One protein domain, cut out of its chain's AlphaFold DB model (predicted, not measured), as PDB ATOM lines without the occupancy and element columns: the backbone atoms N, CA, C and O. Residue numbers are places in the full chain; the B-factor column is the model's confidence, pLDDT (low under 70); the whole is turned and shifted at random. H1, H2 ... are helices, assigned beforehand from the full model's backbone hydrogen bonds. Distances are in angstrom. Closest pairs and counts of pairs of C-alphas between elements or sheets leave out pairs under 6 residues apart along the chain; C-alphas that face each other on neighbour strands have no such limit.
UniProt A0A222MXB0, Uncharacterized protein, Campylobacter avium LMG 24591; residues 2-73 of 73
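This is residues 2 to 73 of the 73 residues of an uncharacterized protein of Campylobacter avium LMG 24591 (UniProt A0A222MXB0). One long helix, H3, makes the length of the model, and a small hairpin of two short helices, H1 and H2, is folded back along its first part; H1 packs on H3, while the far part of H3, from residue 54, sticks out as a bare arm. The 72 printed residues hold three named helices, in the order H1, H2, H3, and no named strand: the class is all helix. The whole is extended, with a radius of gyration of the C-alphas of 17.8 A and spans of 63 by 18 by 17 A.

H3, residues 33 to 71, is 57.5 A from first to last C-alpha, from (233.331, 281.635, 217.491) to (287.935, 274.391, 234.089). H1, residues 2 to 13, is 16.7 A long and begins with C-alpha 2 at (235.003, 270.679, 223.901). H2, residues 17 to 25, is 12.4 A long.

H3 touches H1 with residues 35 to 49 alone, and their closest C-alphas, those of Ala 46 and Ile 12, are 6.3 A apart. The two run the same way at a shallow tilt of 20 degrees. H1 and H2 form a helical hairpin and touch, their closest C-alphas being those of Ala 11 and Ile 20, 5.8 A apart. They run opposite ways at a shallow tilt of 30 degrees. H2 and H3 are close but not clearly touching, with the closest C-alphas, those of Ile 20 and Ala 46, 7.5 A apart; they run opposite ways at a steep tilt of 39 degrees. In H1, H2 and H3 every O i to N i+4 pair is within hydrogen-bond range.

The C-alphas farthest apart, those of Thr 31 and Gln 73, are 63.5 A apart. Residues 54 to 73, of which 54 to 71 belong to H3, stand free; the body without them spans 33 by 16 by 16 A. The link from H1 to H2 is tight and that from H2 to H3 short. The printed part has no cut. Its mean pLDDT is 87.2, and residue 73 is under 70.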
ATOM      1  N   GLN A   2     234.840 270.580 222.435       83.06
ATOM      2  CA  GLN A   2     235.003 270.679 223.901       83.06
ATOM      3  C   GLN A   2     236.029 269.707 224.513       83.06
ATOM      4  O   GLN A   2     236.843 270.117 225.332       83.06
ATOM      5  N   GLN A   3     236.040 268.439 224.084       86.06
ATOM      6  CA  GLN A   3     237.024 267.463 224.569       86.06
ATOM      7  C   GLN A   3     238.455 267.846 224.168       86.06
ATOM      8  O   GLN A   3     239.323 267.903 225.025       86.06
ATOM      9  N   TRP A   4     238.666 268.236 222.906       91.31
ATOM     10  CA  TRP A   4     239.962 268.737 222.437       91.31
ATOM     11  C   TRP A   4     240.429 269.955 223.247       91.31
ATOM     12  O   TRP A   4     241.582 270.008 223.647       91.31
ATOM     13  N   ILE A   5     239.533 270.904 223.555       88.62
ATOM     14  CA  ILE A   5     239.854 272.081 224.384       88.62
ATOM     15  C   ILE A   5     240.310 271.659 225.788       88.62
ATOM     16  O   ILE A   5     241.261 272.230 226.319       88.62
ATOM     17  N   ASN A   6     239.638 270.682 226.398       91.88
ATOM     18  CA  ASN A   6     239.991 270.194 227.730       91.88
ATOM     19  C   ASN A   6     241.318 269.430 227.723       91.88
ATOM     20  O   ASN A   6     242.175 269.708 228.558       91.88
ATOM     21  N   ASP A   7     241.516 268.543 226.751       91.25
ATOM     22  CA  ASP A   7     242.756 267.784 226.594       91.25
ATOM     23  C   ASP A   7     243.942 268.725 226.328       91.25
ATOM     24  O   ASP A   7     245.020 268.546 226.891       91.25
ATOM     25  N   PHE A   8     243.735 269.792 225.548       91.25
ATOM     26  CA  PHE A   8     244.758 270.804 225.282       91.25
ATOM     27  C   PHE A   8     245.097 271.625 226.528       91.25
ATOM     28  O   PHE A   8     246.269 271.878 226.795       91.25
ATOM     29  N   LYS A   9     244.092 272.008 227.329       91.38
ATOM     30  CA  LYS A   9     244.314 272.672 228.625       91.38
ATOM     31  C   LYS A   9     245.143 271.797 229.562       91.38
ATOM     32  O   LYS A   9     246.095 272.296 230.151       91.38
ATOM     33  N   LEU A  10     244.807 270.511 229.676       92.88
ATOM     34  CA  LEU A  10     245.566 269.561 230.492       92.88
ATOM     35  C   LEU A  10     247.006 269.427 229.990       92.88
ATOM     36  O   LEU A  10     247.935 269.566 230.775       92.88
ATOM     37  N   ALA A  11     247.200 269.278 228.679       92.38
ATOM     38  CA  ALA A  11     248.531 269.166 228.088       92.38
ATOM     39  C   ALA A  11     249.402 270.420 228.315       92.38
ATOM     40  O   ALA A  11     250.604 270.293 228.544       92.38
ATOM     41  N   ILE A  12     248.812 271.625 228.293       90.44
ATOM     42  CA  ILE A  12     249.513 272.865 228.669       90.44
ATOM     43  C   ILE A  12     249.883 272.857 230.157       90.44
ATOM     44  O   ILE A  12     251.025 273.179 230.485       90.44
ATOM     45  N   ILE A  13     248.942 272.512 231.045       89.56
ATOM     46  CA  ILE A  13     249.152 272.501 232.506       89.56
ATOM     47  C   ILE A  13     250.259 271.517 232.894       89.56
ATOM     48  O   ILE A  13     251.133 271.862 233.685       89.56
ATOM     49  N   ASP A  14     250.249 270.325 232.301       89.75
ATOM     50  CA  ASP A  14     251.244 269.279 232.551       89.75
ATOM     51  C   ASP A  14     252.574 269.531 231.810       89.75
ATOM     52  O   ASP A  14     253.523 268.755 231.931       89.75
ATOM     53  N   GLU A  15     252.661 270.616 231.031       87.44
ATOM     54  CA  GLU A  15     253.776 270.948 230.139       87.44
ATOM     55  C   GLU A  15     254.204 269.784 229.210       87.44
ATOM     56  O   GLU A  15     255.384 269.670 228.822       87.44
ATOM     57  N   ASP A  16     253.249 268.923 228.833       90.25
ATOM     58  CA  ASP A  16     253.468 267.752 227.983       90.25
ATOM     59  C   ASP A  16     253.485 268.144 226.502       90.25
ATOM     60  O   ASP A  16     252.476 268.157 225.791       90.25
ATOM     61  N   VAL A  17     254.696 268.423 226.025       87.00
ATOM     62  CA  VAL A  17     254.973 268.819 224.640       87.00
ATOM     63  C   VAL A  17     254.490 267.772 223.631       87.00
ATOM     64  O   VAL A  17     253.981 268.153 222.582       87.00
ATOM     65  N   ASN A  18     254.580 266.474 223.943       88.50
ATOM     66  CA  ASN A  18     254.177 265.424 223.001       88.50
ATOM     67  C   ASN A  18     252.658 265.412 222.806       88.50
ATOM     68  O   ASN A  18     252.165 265.206 221.696       88.50
ATOM     69  N   SER A  19     251.912 265.617 223.892       89.12
ATOM     70  CA  SER A  19     250.454 265.707 223.842       89.12
ATOM     71  C   SER A  19     250.004 266.978 223.121       89.12
ATOM     72  O   SER A  19     249.110 266.907 222.280       89.12
ATOM     73  N   ILE A  20     250.677 268.112 223.354       88.44
ATOM     74  CA  ILE A  20     250.433 269.360 222.614       88.44
ATOM     75  C   ILE A  20     250.664 269.155 221.108       88.44
ATOM     76  O   ILE A  20     249.798 269.509 220.312       88.44
ATOM     77  N   GLU A  21     251.786 268.554 220.699       88.12
ATOM     78  CA  GLU A  21     252.088 268.305 219.279       88.12
ATOM     79  C   GLU A  21     251.036 267.411 218.608       88.12
ATOM     80  O   GLU A  21     250.540 267.747 217.532       88.12
ATOM     81  N   LYS A  22     250.625 266.318 219.262       90.38
ATOM     82  CA  LYS A  22     249.560 265.435 218.752       90.38
ATOM     83  C   LYS A  22     248.227 266.166 218.584       90.38
ATOM     84  O   LYS A  22     247.514 265.954 217.604       90.38
ATOM     85  N   LEU A  23     247.879 267.021 219.543       87.69
ATOM     86  CA  LEU A  23     246.639 267.791 219.495       87.69
ATOM     87  C   LEU A  23     246.682 268.891 218.425       87.69
ATOM     88  O   LEU A  23     245.636 269.191 217.850       87.69
ATOM     89  N   LEU A  24     247.857 269.459 218.131       86.25
ATOM     90  CA  LEU A  24     248.063 270.432 217.050       86.25
ATOM     91  C   LEU A  24     247.986 269.802 215.653       86.25
ATOM     92  O   LEU A  24     247.525 270.461 214.723       86.25
ATOM     93  N   ASP A  25     248.390 268.540 215.501       87.19
ATOM     94  CA  ASP A  25     248.281 267.810 214.227       87.19
ATOM     95  C   ASP A  25     246.827 267.408 213.897       87.19
ATOM     96  O   ASP A  25     246.470 267.059 212.771       87.19
ATOM     97  N   THR A  26     245.934 267.500 214.885       86.00
ATOM     98  CA  THR A  26     244.516 267.200 214.701       86.00
ATOM     99  C   THR A  26     243.814 268.348 213.974       86.00
ATOM    100  O   THR A  26     243.788 269.485 214.443       86.00
ATOM    101  N   LYS A  27     243.149 268.052 212.848       76.44
ATOM    102  CA  LYS A  27     242.263 269.021 212.185       76.44
ATOM    103  C   LYS A  27     241.046 269.305 213.057       76.44
ATOM    104  O   LYS A  27     240.125 268.496 213.143       76.44
ATOM    105  N   ILE A  28     241.028 270.485 213.655       78.44
ATOM    106  CA  ILE A  28     239.884 271.016 214.388       78.44
ATOM    107  C   ILE A  28     239.045 271.926 213.493       78.44
ATOM    108  O   ILE A  28     239.554 272.844 212.853       78.44
ATOM    109  N   SER A  29     237.739 271.678 213.478       76.94
ATOM    110  CA  SER A  29     236.740 272.546 212.869       76.94
ATOM    111  C   SER A  29     235.627 272.803 213.881       76.94
ATOM    112  O   SER A  29     235.078 271.881 214.483       76.94
ATOM    113  N   SER A  30     235.310 274.077 214.086       81.19
ATOM    114  CA  SER A  30     234.135 274.502 214.838       81.19
ATOM    115  C   SER A  30     233.497 275.692 214.138       81.19
ATOM    116  O   SER A  30     234.185 276.523 213.546       81.19
ATOM    117  N   THR A  31     232.173 275.742 214.192       81.00
ATOM    118  CA  THR A  31     231.344 276.868 213.760       81.00
ATOM    119  C   THR A  31     231.074 277.856 214.898       81.00
ATOM    120  O   THR A  31     230.552 278.939 214.642       81.00
ATOM    121  N   ASP A  32     231.435 277.516 216.141       90.25
ATOM    122  CA  ASP A  32     231.294 278.394 217.301       90.25
ATOM    123  C   ASP A  32     232.529 279.298 217.456       90.25
ATOM    124  O   ASP A  32     233.645 278.856 217.743       90.25
ATOM    125  N   MET A  33     232.306 280.605 217.315       87.81
ATOM    126  CA  MET A  33     233.331 281.635 217.491       87.81
ATOM    127  C   MET A  33     233.980 281.611 218.878       87.81
ATOM    128  O   MET A  33     235.158 281.954 219.005       87.81
ATOM    129  N   ASN A  34     233.253 281.214 219.923       89.56
ATOM    130  CA  ASN A  34     233.805 281.127 221.270       89.56
ATOM    131  C   ASN A  34     234.801 279.965 221.395       89.56
ATOM    132  O   ASN A  34     235.869 280.122 221.988       89.56
ATOM    133  N   GLU A  35     234.494 278.815 220.795       88.25
ATOM    134  CA  GLU A  35     235.410 277.673 220.761       88.25
ATOM    135  C   GLU A  35     236.664 277.983 219.939       88.25
ATOM    136  O   GLU A  35     237.773 277.661 220.365       88.25
ATOM    137  N   LEU A  36     236.513 278.680 218.808       87.56
ATOM    138  CA  LEU A  36     237.643 279.140 217.995       87.56
ATOM    139  C   LEU A  36     238.530 280.135 218.755       87.56
ATOM    140  O   LEU A  36     239.758 280.048 218.700       87.56
ATOM    141  N   ARG A  37     237.926 281.061 219.508       90.25
ATOM    142  CA  ARG A  37     238.667 282.009 220.349       90.25
ATOM    143  C   ARG A  37     239.440 281.296 221.457       90.25
ATOM    144  O   ARG A  37     240.590 281.654 221.705       90.25
ATOM    145  N   GLN A  38     238.836 280.299 222.100       88.88
ATOM    146  CA  GLN A  38     239.519 279.480 223.104       88.88
ATOM    147  C   GLN A  38     240.674 278.689 222.491       88.88
ATOM    148  O   GLN A  38     241.771 278.714 223.038       88.88
ATOM    149  N   ALA A  39     240.465 278.056 221.335       89.00
ATOM    150  CA  ALA A  39     241.520 277.331 220.632       89.00
ATOM    151  C   ALA A  39     242.706 278.245 220.290       89.00
ATOM    152  O   ALA A  39     243.849 277.886 220.558       89.00
ATOM    153  N   LYS A  40     242.444 279.460 219.786       90.00
ATOM    154  CA  LYS A  40     243.496 280.450 219.526       90.00
ATOM    155  C   LYS A  40     244.272 280.812 220.796       90.00
ATOM    156  O   LYS A  40     245.496 280.827 220.767       90.00
ATOM    157  N   ALA A  41     243.574 281.106 221.894       92.00
ATOM    158  CA  ALA A  41     244.224 281.470 223.155       92.00
ATOM    159  C   ALA A  41     245.130 280.340 223.675       92.00
ATOM    160  O   ALA A  41     246.262 280.591 224.072       92.00
ATOM    161  N   LEU A  42     244.660 279.095 223.583       91.44
ATOM    162  CA  LEU A  42     245.437 277.915 223.959       91.44
ATOM    163  C   LEU A  42     246.673 277.727 223.070       91.44
ATOM    164  O   LEU A  42     247.748 277.406 223.571       91.44
ATOM    165  N   MET A  43     246.560 277.972 221.762       89.69
ATOM    166  CA  MET A  43     247.715 277.941 220.855       89.69
ATOM    167  C   MET A  43     248.749 279.023 221.199       89.69
ATOM    168  O   MET A  43     249.946 278.737 221.201       89.69
ATOM    169  N   ASP A  44     248.305 280.242 221.521       91.50
ATOM    170  CA  ASP A  44     249.187 281.345 221.928       91.50
ATOM    171  C   ASP A  44     249.924 281.014 223.250       91.50
ATOM    172  O   ASP A  44     251.127 281.272 223.394       91.50
ATOM    173  N   GLU A  45     249.236 280.379 224.205       89.81
ATOM    174  CA  GLU A  45     249.836 279.888 225.453       89.81
ATOM    175  C   GLU A  45     250.841 278.758 225.209       89.81
ATOM    176  O   GLU A  45     251.962 278.821 225.719       89.81
ATOM    177  N   ALA A  46     250.497 277.764 224.388       90.19
ATOM    178  CA  ALA A  46     251.411 276.684 224.022       90.19
ATOM    179  C   ALA A  46     252.677 277.217 223.330       90.19
ATOM    180  O   ALA A  46     253.788 276.788 223.652       90.19
ATOM    181  N   LEU A  47     252.544 278.205 222.439       89.94
ATOM    182  CA  LEU A  47     253.683 278.869 221.803       89.94
ATOM    183  C   LEU A  47     254.585 279.548 222.843       89.94
ATOM    184  O   LEU A  47     255.809 279.389 222.812       89.94
ATOM    185  N   THR A  48     253.984 280.277 223.782       91.06
ATOM    186  CA  THR A  48     254.701 280.956 224.871       91.06
ATOM    187  C   THR A  48     255.431 279.949 225.764       91.06
ATOM    188  O   THR A  48     256.606 280.139 226.094       91.06
ATOM    189  N   LEU A  49     254.778 278.836 226.106       89.06
ATOM    190  CA  LEU A  49     255.366 277.748 226.880       89.06
ATOM    191  C   LEU A  49     256.600 277.166 226.174       89.06
ATOM    192  O   LEU A  49     257.673 277.064 226.779       89.06
ATOM    193  N   MET A  50     256.487 276.849 224.881       86.56
ATOM    194  CA  MET A  50     257.598 276.308 224.090       86.56
ATOM    195  C   MET A  50     258.782 277.279 224.010       86.56
ATOM    196  O   MET A  50     259.936 276.875 224.194       86.56
ATOM    197  N   GLN A  51     258.521 278.572 223.792       87.75
ATOM    198  CA  GLN A  51     259.564 279.601 223.773       87.75
ATOM    199  C   GLN A  51     260.286 279.705 225.121       87.75
ATOM    200  O   GLN A  51     261.520 279.744 225.167       87.75
ATOM    201  N   ASN A  52     259.539 279.679 226.224       87.81
ATOM    202  CA  ASN A  52     260.106 279.711 227.568       87.81
ATOM    203  C   ASN A  52     260.981 278.485 227.846       87.81
ATOM    204  O   ASN A  52     262.081 278.624 228.390       87.81
ATOM    205  N   LYS A  53     260.542 277.291 227.434       85.38
ATOM    206  CA  LYS A  53     261.308 276.047 227.597       85.38
ATOM    207  C   LYS A  53     262.618 276.096 226.807       85.38
ATOM    208  O   LYS A  53     263.685 275.842 227.370       85.38
ATOM    209  N   LYS A  54     262.567 276.537 225.544       84.44
ATOM    210  CA  LYS A  54     263.751 276.757 224.698       84.44
ATOM    211  C   LYS A  54     264.734 277.744 225.335       84.44
ATOM    212  O   LYS A  54     265.933 277.470 225.391       84.44
ATOM    213  N   ASN A  55     264.240 278.869 225.850       88.44
ATOM    214  CA  ASN A  55     265.083 279.883 226.487       88.44
ATOM    215  C   ASN A  55     265.753 279.358 227.764       88.44
ATOM    216  O   ASN A  55     266.950 279.579 227.956       88.44
ATOM    217  N   LYS A  56     265.028 278.609 228.609       86.38
ATOM    218  CA  LYS A  56     265.601 277.966 229.805       86.38
ATOM    219  C   LYS A  56     266.759 277.033 229.437       86.38
ATOM    220  O   LYS A  56     267.822 277.121 230.051       86.38
ATOM    221  N   VAL A  57     266.583 276.193 228.417       83.94
ATOM    222  CA  VAL A  57     267.634 275.279 227.934       83.94
ATOM    223  C   VAL A  57     268.845 276.056 227.414       83.94
ATOM    224  O   VAL A  57     269.973 275.768 227.814       83.94
ATOM    225  N   ALA A  58     268.634 277.086 226.589       83.94
ATOM    226  CA  ALA A  58     269.721 277.911 226.059       83.94
ATOM    227  C   ALA A  58     270.553 278.566 227.176       83.94
ATOM    228  O   ALA A  58     271.785 278.529 227.145       83.94
ATOM    229  N   VAL A  59     269.893 279.104 228.205       88.69
ATOM    230  CA  VAL A  59     270.563 279.692 229.373       88.69
ATOM    231  C   VAL A  59     271.375 278.644 230.138       88.69
ATOM    232  O   VAL A  59     272.500 278.924 230.554       88.69
ATOM    233  N   GLN A  60     270.846 277.432 230.325       86.94
ATOM    234  CA  GLN A  60     271.586 276.356 230.991       86.94
ATOM    235  C   GLN A  60     272.820 275.924 230.190       86.94
ATOM    236  O   GLN A  60     273.901 275.812 230.767       86.94
ATOM    237  N   ILE A  61     272.702 275.782 228.867       88.38
ATOM    238  CA  ILE A  61     273.838 275.477 227.983       88.38
ATOM    239  C   ILE A  61     274.920 276.552 228.106       88.38
ATOM    240  O   ILE A  61     276.096 276.226 228.267       88.38
ATOM    241  N   GLN A  62     274.547 277.833 228.101       88.00
ATOM    242  CA  GLN A  62     275.506 278.926 228.276       88.00
ATOM    243  C   GLN A  62     276.231 278.860 229.626       88.00
ATOM    244  O   GLN A  62     277.434 279.119 229.688       88.00
ATOM    245  N   LYS A  63     275.533 278.500 230.711       89.38
ATOM    246  CA  LYS A  63     276.161 278.307 232.029       89.38
ATOM    247  C   LYS A  63     277.165 277.153 232.006       89.38
ATOM    248  O   LYS A  63     278.281 277.333 232.486       89.38
ATOM    249  N   ILE A  64     276.808 276.022 231.396       88.06
ATOM    250  CA  ILE A  64     277.703 274.863 231.238       88.06
ATOM    251  C   ILE A  64     278.938 275.246 230.414       88.06
ATOM    252  O   ILE A  64     280.057 274.937 230.809       88.06
ATOM    253  N   GLN A  65     278.764 275.975 229.309       87.31
ATOM    254  CA  GLN A  65     279.879 276.450 228.484       87.31
ATOM    255  C   GLN A  65     280.820 277.383 229.255       87.31
ATOM    256  O   GLN A  65     282.036 277.267 229.121       87.31
ATOM    257  N   LYS A  66     280.281 278.299 230.069       87.75
ATOM    258  CA  LYS A  66     281.094 279.175 230.929       87.75
ATOM    259  C   LYS A  66     281.864 278.378 231.981       87.75
ATOM    260  O   LYS A  66     283.052 278.620 232.149       87.75
ATOM    261  N   ALA A  67     281.211 277.423 232.645       88.88
ATOM    262  CA  ALA A  67     281.860 276.548 233.618       88.88
ATOM    263  C   ALA A  67     282.973 275.717 232.967       88.88
ATOM    264  O   ALA A  67     284.084 275.680 233.479       88.88
ATOM    265  N   LYS A  68     282.721 275.136 231.788       88.81
ATOM    266  CA  LYS A  68     283.736 274.409 231.018       88.81
ATOM    267  C   LYS A  68     284.963 275.283 230.725       88.81
ATOM    268  O   LYS A  68     286.072 274.872 231.029       88.81
ATOM    269  N   LYS A  69     284.764 276.510 230.229       87.38
ATOM    270  CA  LYS A  69     285.862 277.465 229.978       87.38
ATOM    271  C   LYS A  69     286.647 277.848 231.233       87.38
ATOM    272  O   LYS A  69     287.790 278.267 231.108       87.38
ATOM    273  N   PHE A  70     286.031 277.790 232.412       85.69
ATOM    274  CA  PHE A  70     286.719 278.027 233.680       85.69
ATOM    275  C   PHE A  70     287.600 276.835 234.074       85.69
ATOM    276  O   PHE A  70     288.688 277.045 234.582       85.69
ATOM    277  N   PHE A  71     287.154 275.603 233.811       81.62
ATOM    278  CA  PHE A  71     287.935 274.391 234.089       81.62
ATOM    279  C   PHE A  71     289.011 274.076 233.034       81.62
ATOM    280  O   PHE A  71     289.901 273.281 233.308       81.62
ATOM    281  N   GLU A  72     288.921 274.656 231.833       75.44
ATOM    282  CA  GLU A  72     289.947 274.559 230.776       75.44
ATOM    283  C   GLU A  72     291.043 275.647 230.883       75.44
ATOM    284  O   GLU A  72     291.912 275.710 230.013       75.44
ATOM    285  N   GLN A  73     290.988 276.506 231.911       55.19
ATOM    286  CA  GLN A  73     292.038 277.471 232.287       55.19
ATOM    287  C   GLN A  73     292.958 276.879 233.353       55.19
ATOM    288  O   GLN A  73     294.162 277.213 233.308       55.19
TER     289      GLN A  73